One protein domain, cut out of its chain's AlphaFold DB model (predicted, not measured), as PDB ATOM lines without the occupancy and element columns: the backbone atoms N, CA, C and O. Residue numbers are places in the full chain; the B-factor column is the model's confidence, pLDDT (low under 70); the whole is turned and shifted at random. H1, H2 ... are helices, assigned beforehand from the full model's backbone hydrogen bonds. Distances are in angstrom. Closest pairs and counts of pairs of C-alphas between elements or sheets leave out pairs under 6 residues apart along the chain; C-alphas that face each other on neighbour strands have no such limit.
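This is residues 8 to 73 of the 76 residues of an uncharacterized protein of marine sediment metagenome (UniProt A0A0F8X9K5). What shape is it? H2 and the shorter H1 cross at one end of a rod, and the loop of residues 27 to 57 reaches out and folds back as the other end. What makes it up? The 66 printed residues hold H1, then H2, and no named strand: all helix, with 27 residues, under half, in named elements. It is only just loose, close to compact, with a radius of gyration of the C-alphas of 13.3 A and spans of 42 by 15 by 14 A.

How do H2, residues 58 to 72, and H1, residues 15 to 26, stand? They touch, closest at the C-alphas of Tyr 64 and Phe 21, 6.4 A apart, and run opposite ways at a steep tilt of 62 degrees. Their backbones? In both, every O i to N i+4 pair is within hydrogen-bond range.

Where does H2 end? It spans 21.0 A to C-alpha 72 at (-28.387, -23.882, -61.477). Where does H1 begin? It spans 16.5 A from C-alpha 15 at (-42.722, -17.772, -57.810).

How large? The farthest C-alphas, of Glu 8 and Tyr 36, are 42.5 A apart. Any cut? The printed part has no cut; H1 to H2 is a long link, with pLDDT under 70 at residues 28 to 42 and 53.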
ATOM      1  N   GLU A   8     -33.732 -18.872 -67.502       87.69
ATOM      2  CA  GLU A   8     -33.691 -20.336 -67.452       87.69
ATOM      3  C   GLU A   8     -33.476 -20.852 -66.028       87.69
ATOM      4  O   GLU A   8     -34.131 -21.805 -65.623       87.69
ATOM      5  N   ASN A   9     -32.607 -20.196 -65.255       87.94
ATOM      6  CA  ASN A   9     -32.339 -20.579 -63.873       87.94
ATOM      7  C   ASN A   9     -33.506 -20.233 -62.947       87.94
ATOM      8  O   ASN A   9     -33.935 -21.068 -62.154       87.94
ATOM      9  N   MET A  10     -34.077 -19.034 -63.087       88.81
ATOM     10  CA  MET A  10     -35.223 -18.615 -62.274       88.81
ATOM     11  C   MET A  10     -36.480 -19.435 -62.583       88.81
ATOM     12  O   MET A  10     -37.259 -19.703 -61.675       88.81
ATOM     13  N   ALA A  11     -36.651 -19.908 -63.822       90.06
ATOM     14  CA  ALA A  11     -37.760 -20.786 -64.198       90.06
ATOM     15  C   ALA A  11     -37.745 -22.152 -63.480       90.06
ATOM     16  O   ALA A  11     -38.770 -22.830 -63.462       90.06
ATOM     17  N   ARG A  12     -36.616 -22.562 -62.877       89.94
ATOM     18  CA  ARG A  12     -36.525 -23.785 -62.052       89.94
ATOM     19  C   ARG A  12     -37.040 -23.590 -60.621       89.94
ATOM     20  O   ARG A  12     -37.214 -24.565 -59.892       89.94
ATOM     21  N   LEU A  13     -37.281 -22.345 -60.219       90.00
ATOM     22  CA  LEU A  13     -37.816 -21.963 -58.917       90.00
ATOM     23  C   LEU A  13     -39.308 -21.628 -59.037       90.00
ATOM     24  O   LEU A  13     -39.754 -21.070 -60.040       90.00
ATOM     25  N   THR A  14     -40.078 -21.915 -57.990       93.94
ATOM     26  CA  THR A  14     -41.462 -21.424 -57.862       93.94
ATOM     27  C   THR A  14     -41.486 -19.903 -57.688       93.94
ATOM     28  O   THR A  14     -40.498 -19.317 -57.255       93.94
ATOM     29  N   GLU A  15     -42.613 -19.237 -57.963       90.06
ATOM     30  CA  GLU A  15     -42.722 -17.772 -57.810       90.06
ATOM     31  C   GLU A  15     -42.346 -17.288 -56.399       90.06
ATOM     32  O   GLU A  15     -41.677 -16.266 -56.241       90.06
ATOM     33  N   PHE A  16     -42.708 -18.058 -55.369       91.88
ATOM     34  CA  PHE A  16     -42.332 -17.762 -53.987       91.88
ATOM     35  C   PHE A  16     -40.817 -17.868 -53.767       91.88
ATOM     36  O   PHE A  16     -40.204 -16.970 -53.194       91.88
ATOM     37  N   GLU A  17     -40.199 -18.936 -54.268       92.62
ATOM     38  CA  GLU A  17     -38.752 -19.154 -54.184       92.62
ATOM     39  C   GLU A  17     -37.963 -18.114 -54.978       92.62
ATOM     40  O   GLU A  17     -36.912 -17.675 -54.529       92.62
ATOM     41  N   GLN A  18     -38.476 -17.672 -56.128       90.50
ATOM     42  CA  GLN A  18     -37.872 -16.586 -56.896       90.50
ATOM     43  C   GLN A  18     -37.848 -15.289 -56.082       90.50
ATOM     44  O   GLN A  18     -36.808 -14.630 -56.004       90.50
ATOM     45  N   GLY A  19     -38.972 -14.942 -55.445       89.88
ATOM     46  CA  GLY A  19     -39.063 -13.776 -54.567       89.88
ATOM     47  C   GLY A  19     -38.132 -13.883 -53.360       89.88
ATOM     48  O   GLY A  19     -37.433 -12.926 -53.025       89.88
ATOM     49  N   GLU A  20     -38.062 -15.060 -52.740       90.44
ATOM     50  CA  GLU A  20     -37.161 -15.328 -51.621       90.44
ATOM     51  C   GLU A  20     -35.686 -15.224 -52.034       90.44
ATOM     52  O   GLU A  20     -34.902 -14.567 -51.344       90.44
ATOM     53  N   PHE A  21     -35.320 -15.802 -53.179       90.06
ATOM     54  CA  PHE A  21     -33.956 -15.790 -53.698       90.06
ATOM     55  C   PHE A  21     -33.503 -14.372 -54.057       90.06
ATOM     56  O   PHE A  21     -32.402 -13.965 -53.686       90.06
ATOM     57  N   MET A  22     -34.377 -13.576 -54.687       88.06
ATOM     58  CA  MET A  22     -34.113 -12.156 -54.940       88.06
ATOM     59  C   MET A  22     -34.000 -11.347 -53.647       88.06
ATOM     60  O   MET A  22     -33.116 -10.500 -53.535       88.06
ATOM     61  N   ARG A  23     -34.863 -11.595 -52.654       86.62
ATOM     62  CA  ARG A  23     -34.791 -10.906 -51.358       86.62
ATOM     63  C   ARG A  23     -33.469 -11.192 -50.654       86.62
ATOM     64  O   ARG A  23     -32.844 -10.260 -50.157       86.62
ATOM     65  N   LEU A  24     -33.052 -12.459 -50.626       87.19
ATOM     66  CA  LEU A  24     -31.763 -12.860 -50.072       87.19
ATOM     67  C   LEU A  24     -30.646 -12.159 -50.846       87.19
ATOM     68  O   LEU A  24     -29.978 -11.326 -50.259       87.19
ATOM     69  N   GLN A  25     -30.540 -12.327 -52.164       85.06
ATOM     70  CA  GLN A  25     -29.556 -11.634 -53.014       85.06
ATOM     71  C   GLN A  25     -29.435 -10.119 -52.746       85.06
ATOM     72  O   GLN A  25     -28.330  -9.582 -52.701       85.06
ATOM     73  N   MET A  26     -30.567  -9.421 -52.619       81.19
ATOM     74  CA  MET A  26     -30.610  -7.968 -52.422       81.19
ATOM     75  C   MET A  26     -30.283  -7.542 -50.988       81.19
ATOM     76  O   MET A  26     -29.919  -6.389 -50.754       81.19
ATOM     77  N   SER A  27     -30.415  -8.449 -50.021       77.56
ATOM     78  CA  SER A  27     -29.993  -8.201 -48.649       77.56
ATOM     79  C   SER A  27     -28.472  -8.288 -48.543       77.56
ATOM     80  O   SER A  27     -27.854  -9.193 -49.095       77.56
ATOM     81  N   SER A  28     -27.842  -7.347 -47.836       64.56
ATOM     82  CA  SER A  28     -26.382  -7.340 -47.702       64.56
ATOM     83  C   SER A  28     -25.914  -8.576 -46.917       64.56
ATOM     84  O   SER A  28     -26.206  -8.660 -45.718       64.56
ATOM     85  N   PRO A  29     -25.144  -9.505 -47.521       59.34
ATOM     86  CA  PRO A  29     -24.565 -10.632 -46.789       59.34
ATOM     87  C   PRO A  29     -23.475 -10.179 -45.809       59.34
ATOM     88  O   PRO A  29     -23.049 -10.958 -44.965       59.34
ATOM     89  N   TYR A  30     -23.052  -8.913 -45.887       55.06
ATOM     90  CA  TYR A  30     -22.063  -8.303 -44.999       55.06
ATOM     91  C   TYR A  30     -22.683  -7.599 -43.787       55.06
ATOM     92  O   TYR A  30     -21.947  -7.095 -42.945       55.06
ATOM     93  N   GLY A  31     -24.019  -7.591 -43.675       55.00
ATOM     94  CA  GLY A  31     -24.737  -6.963 -42.569       55.00
ATOM     95  C   GLY A  31     -24.603  -5.438 -42.575       55.00
ATOM     96  O   GLY A  31     -23.615  -4.860 -43.031       55.00
ATOM     97  N   GLY A  32     -25.622  -4.741 -42.081       53.53
ATOM     98  CA  GLY A  32     -25.450  -3.333 -41.746       53.53
ATOM     99  C   GLY A  32     -24.600  -3.252 -40.485       53.53
ATOM    100  O   GLY A  32     -25.090  -3.598 -39.415       53.53
ATOM    101  N   ARG A  33     -23.342  -2.801 -40.581       51.12
ATOM    102  CA  ARG A  33     -22.614  -2.320 -39.398       51.12
ATOM    103  C   ARG A  33     -23.411  -1.155 -38.821       51.12
ATOM    104  O   ARG A  33     -23.368  -0.048 -39.354       51.12
ATOM    105  N   SER A  34     -24.179  -1.411 -37.769       53.72
ATOM    106  CA  SER A  34     -24.790  -0.339 -36.998       53.72
ATOM    107  C   SER A  34     -23.703   0.265 -36.122       53.72
ATOM    108  O   SER A  34     -23.123  -0.431 -35.300       53.72
ATOM    109  N   ALA A  35     -23.442   1.563 -36.266       57.06
ATOM    110  CA  ALA A  35     -22.498   2.281 -35.403       57.06
ATOM    111  C   ALA A  35     -22.925   2.302 -33.918       57.06
ATOM    112  O   ALA A  35     -22.162   2.751 -33.068       57.06
ATOM    113  N   TYR A  36     -24.146   1.845 -33.614       58.22
ATOM    114  CA  TYR A  36     -24.763   1.885 -32.290       58.22
ATOM    115  C   TYR A  36     -24.912   0.510 -31.625       58.22
ATOM    116  O   TYR A  36     -25.297   0.459 -30.459       58.22
ATOM    117  N   LEU A  37     -24.629  -0.592 -32.331       55.91
ATOM    118  CA  LEU A  37     -24.663  -1.939 -31.758       55.91
ATOM    119  C   LEU A  37     -23.236  -2.491 -31.656       55.91
ATOM    120  O   LEU A  37     -22.451  -2.292 -32.583       55.91
ATOM    121  N   PRO A  38     -22.879  -3.150 -30.539       55.88
ATOM    122  CA  PRO A  38     -21.581  -3.805 -30.408       55.88
ATOM    123  C   PRO A  38     -21.379  -4.816 -31.547       55.88
ATOM    124  O   PRO A  38     -22.326  -5.504 -31.928       55.88
ATOM    125  N   ASP A  39     -20.148  -4.922 -32.065       56.28
ATOM    126  CA  ASP A  39     -19.788  -5.798 -33.202       56.28
ATOM    127  C   ASP A  39     -20.187  -7.275 -32.980       56.28
ATOM    128  O   ASP A  39     -20.369  -8.026 -33.940       56.28
ATOM    129  N   ASP A  40     -20.369  -7.676 -31.718       58.59
ATOM    130  CA  ASP A  40     -20.734  -9.028 -31.305       58.59
ATOM    131  C   ASP A  40     -22.247  -9.319 -31.350       58.59
ATOM    132  O   ASP A  40     -22.623 -10.474 -31.212       58.59
ATOM    133  N   CYS A  41     -23.129  -8.337 -31.571       62.22
ATOM    134  CA  CYS A  41     -24.582  -8.556 -31.666       62.22
ATOM    135  C   CYS A  41     -25.178  -7.767 -32.841       62.22
ATOM    136  O   CYS A  41     -25.545  -6.601 -32.697       62.22
ATOM    137  N   GLY A  42     -25.296  -8.418 -34.000       69.88
ATOM    138  CA  GLY A  42     -25.916  -7.866 -35.204       69.88
ATOM    139  C   GLY A  42     -27.229  -8.564 -35.554       69.88
ATOM    140  O   GLY A  42     -27.525  -9.661 -35.088       69.88
ATOM    141  N   GLU A  43     -28.039  -7.936 -36.401       73.81
ATOM    142  CA  GLU A  43     -29.203  -8.593 -36.997       73.81
ATOM    143  C   GLU A  43     -28.834  -9.226 -38.338       73.81
ATOM    144  O   GLU A  43     -28.039  -8.689 -39.119       73.81
ATOM    145  N   CYS A  44     -29.473 -10.354 -38.638       80.31
ATOM    146  CA  CYS A  44     -29.439 -10.954 -39.951       80.31
ATOM    147  C   CYS A  44     -30.066  -9.980 -40.948       80.31
ATOM    148  O   CYS A  44     -31.281  -9.785 -40.948       80.31
ATOM    149  N   GLY A  45     -29.261  -9.428 -41.856       76.50
ATOM    150  CA  GLY A  45     -29.716  -8.429 -42.832       76.50
ATOM    151  C   GLY A  45     -30.816  -8.904 -43.799       76.50
ATOM    152  O   GLY A  45     -31.319  -8.097 -44.574       76.50
ATOM    153  N   ALA A  46     -31.181 -10.192 -43.764       82.56
ATOM    154  CA  ALA A  46     -32.217 -10.809 -44.588       82.56
ATOM    155  C   ALA A  46     -33.525 -11.112 -43.834       82.56
ATOM    156  O   ALA A  46     -34.612 -10.870 -44.364       82.56
ATOM    157  N   CYS A  47     -33.443 -11.689 -42.629       83.31
ATOM    158  CA  CYS A  47     -34.620 -12.111 -41.861       83.31
ATOM    159  C   CYS A  47     -34.807 -11.380 -40.527       83.31
ATOM    160  O   CYS A  47     -35.812 -11.624 -39.870       83.31
ATOM    161  N   GLY A  48     -33.870 -10.514 -40.132       77.44
ATOM    162  CA  GLY A  48     -33.915  -9.766 -38.872       77.44
ATOM    163  C   GLY A  48     -33.565 -10.584 -37.625       77.44
ATOM    164  O   GLY A  48     -33.632 -10.057 -36.523       77.44
ATOM    165  N   ASP A  49     -33.183 -11.860 -37.768       81.44
ATOM    166  CA  ASP A  49     -32.807 -12.685 -36.613       81.44
ATOM    167  C   ASP A  49     -31.525 -12.159 -35.970       81.44
ATOM    168  O   ASP A  49     -30.530 -11.917 -36.654       81.44
ATOM    169  N   THR A  50     -31.528 -12.033 -34.648       77.56
ATOM    170  CA  THR A  50     -30.350 -11.619 -33.885       77.56
ATOM    171  C   THR A  50     -29.273 -12.698 -33.958       77.56
ATOM    172  O   THR A  50     -29.545 -13.887 -33.782       77.56
ATOM    173  N   MET A  51     -28.036 -12.294 -34.216       77.00
ATOM    174  CA  MET A  51     -26.900 -13.189 -34.375       77.00
ATOM    175  C   MET A  51     -25.623 -12.558 -33.828       77.00
ATOM    176  O   MET A  51     -25.488 -11.337 -33.755       77.00
ATOM    177  N   LEU A  52     -24.673 -13.412 -33.450       72.06
ATOM    178  CA  LEU A  52     -23.327 -12.954 -33.135       72.06
ATOM    179  C   LEU A  52     -22.586 -12.621 -34.434       72.06
ATOM    180  O   LEU A  52     -22.423 -13.491 -35.293       72.06
ATOM    181  N   GLY A  53     -22.153 -11.368 -34.576       69.00
ATOM    182  CA  GLY A  53     -21.463 -10.857 -35.764       69.00
ATOM    183  C   GLY A  53     -22.375 -10.234 -36.829       69.00
ATOM    184  O   GLY A  53     -23.555  -9.968 -36.613       69.00
ATOM    185  N   SER A  54     -21.803  -9.976 -38.008       70.31
ATOM    186  CA  SER A  54     -22.462  -9.291 -39.128       70.31
ATOM    187  C   SER A  54     -22.762 -10.238 -40.291       70.31
ATOM    188  O   SER A  54     -21.889 -11.016 -40.675       70.31
ATOM    189  N   GLY A  55     -23.937 -10.115 -40.918       76.50
ATOM    190  CA  GLY A  55     -24.239 -10.775 -42.192       76.50
ATOM    191  C   GLY A  55     -25.553 -11.541 -42.205       76.50
ATOM    192  O   GLY A  55     -26.537 -11.120 -41.599       76.50
ATOM    193  N   TRP A  56     -25.597 -12.648 -42.946       84.19
ATOM    194  CA  TRP A  56     -26.724 -13.580 -42.893       84.19
ATOM    195  C   TRP A  56     -26.542 -14.619 -41.794       84.19
ATOM    196  O   TRP A  56     -25.446 -15.132 -41.579       84.19
ATOM    197  N   CYS A  57     -27.641 -14.994 -41.140       85.81
ATOM    198  CA  CYS A  57     -27.634 -16.122 -40.221       85.81
ATOM    199  C   CYS A  57     -27.449 -17.439 -40.995       85.81
ATOM    200  O   CYS A  57     -27.685 -17.507 -42.206       85.81
ATOM    201  N   GLN A  58     -27.085 -18.516 -40.291       86.75
ATOM    202  CA  GLN A  58     -26.889 -19.834 -40.912       86.75
ATOM    203  C   GLN A  58     -28.118 -20.313 -41.692       86.75
ATOM    204  O   GLN A  58     -27.973 -20.929 -42.743       86.75
ATOM    205  N   ARG A  59     -29.329 -19.978 -41.225       88.94
ATOM    206  CA  ARG A  59     -30.575 -20.330 -41.916       88.94
ATOM    207  C   ARG A  59     -30.691 -19.627 -43.268       88.94
ATOM    208  O   ARG A  59     -30.996 -20.278 -44.259       88.94
ATOM    209  N   CYS A  60     -30.422 -18.323 -43.321       89.06
ATOM    210  CA  CYS A  60     -30.456 -17.555 -44.569       89.06
ATOM    211  C   CYS A  60     -29.340 -17.972 -45.534       89.06
ATOM    212  O   CYS A  60     -29.596 -18.060 -46.731       89.06
ATOM    213  N   TYR A  61     -28.149 -18.304 -45.025       88.12
ATOM    214  CA  TYR A  61     -27.076 -18.882 -45.841       88.12
ATOM    215  C   TYR A  61     -27.463 -20.232 -46.444       88.12
ATOM    216  O   TYR A  61     -27.349 -20.410 -47.655       88.12
ATOM    217  N   ALA A  62     -27.954 -21.166 -45.624       90.31
ATOM    218  CA  ALA A  62     -28.375 -22.484 -46.089       90.31
ATOM    219  C   ALA A  62     -29.506 -22.374 -47.118       90.31
ATOM    220  O   ALA A  62     -29.464 -23.024 -48.159       90.31
ATOM    221  N   ARG A  63     -30.479 -21.491 -46.861       92.12
ATOM    222  CA  ARG A  63     -31.603 -21.272 -47.766       92.12
ATOM    223  C   ARG A  63     -31.173 -20.665 -49.099       92.12
ATOM    224  O   ARG A  63     -31.658 -21.093 -50.139       92.12
ATOM    225  N   TYR A  64     -30.260 -19.696 -49.088       90.56
ATOM    226  CA  TYR A  64     -29.710 -19.145 -50.326       90.56
ATOM    227  C   TYR A  64     -28.957 -20.211 -51.127       90.56
ATOM    228  O   TYR A  64     -29.188 -20.317 -52.324       90.56
ATOM    229  N   ALA A  65     -28.117 -21.026 -50.477       90.00
ATOM    230  CA  ALA A  65     -27.387 -22.104 -51.143       90.00
ATOM    231  C   ALA A  65     -28.332 -23.150 -51.761       90.00
ATOM    232  O   ALA A  65     -28.132 -23.571 -52.894       90.00
ATOM    233  N   GLU A  66     -29.404 -23.525 -51.057       92.12
ATOM    234  CA  GLU A  66     -30.434 -24.434 -51.577       92.12
ATOM    235  C   GLU A  66     -31.107 -23.868 -52.841       92.12
ATOM    236  O   GLU A  66     -31.219 -24.553 -53.860       92.12
ATOM    237  N   LEU A  67     -31.525 -22.599 -52.790       91.62
ATOM    238  CA  LEU A  67     -32.155 -21.908 -53.917       91.62
ATOM    239  C   LEU A  67     -31.181 -21.733 -55.089       91.62
ATOM    240  O   LEU A  67     -31.582 -21.884 -56.241       91.62
ATOM    241  N   GLU A  68     -29.908 -21.467 -54.802       90.50
ATOM    242  CA  GLU A  68     -28.838 -21.359 -55.788       90.50
ATOM    243  C   GLU A  68     -28.612 -22.696 -56.507       90.50
ATOM    244  O   GLU A  68     -28.708 -22.729 -57.735       90.50
ATOM    245  N   CYS A  69     -28.422 -23.796 -55.767       90.56
ATOM    246  CA  CYS A  69     -28.291 -25.154 -56.313       90.56
ATOM    247  C   CYS A  69     -29.494 -25.531 -57.189       90.56
ATOM    248  O   CYS A  69     -29.344 -25.986 -58.329       90.56
ATOM    249  N   LYS A  70     -30.709 -25.261 -56.698       90.25
ATOM    250  CA  LYS A  70     -31.946 -25.519 -57.444       90.25
ATOM    251  C   LYS A  70     -32.029 -24.686 -58.728       90.25
ATOM    252  O   LYS A  70     -32.427 -25.205 -59.771       90.25
ATOM    253  N   ALA A  71     -31.620 -23.418 -58.681       89.31
ATOM    254  CA  ALA A  71     -31.625 -22.526 -59.838       89.31
ATOM    255  C   ALA A  71     -30.612 -22.955 -60.915       89.31
ATOM    256  O   ALA A  71     -30.932 -22.910 -62.107       89.31
ATOM    257  N   ILE A  72     -29.414 -23.409 -60.529       88.88
ATOM    258  CA  ILE A  72     -28.387 -23.882 -61.477       88.88
ATOM    259  C   ILE A  72     -28.628 -25.314 -61.972       88.88
ATOM    260  O   ILE A  72     -28.058 -25.707 -62.988       88.88
ATOM    261  N   GLY A  73     -29.517 -26.066 -61.318       81.69
ATOM    262  CA  GLY A  73     -29.841 -27.445 -61.687       81.69
ATOM    263  C   GLY A  73     -28.811 -28.471 -61.209       81.69
ATOM    264  O   GLY A  73     -28.830 -29.607 -61.678       81.69
TER     265      GLY A  73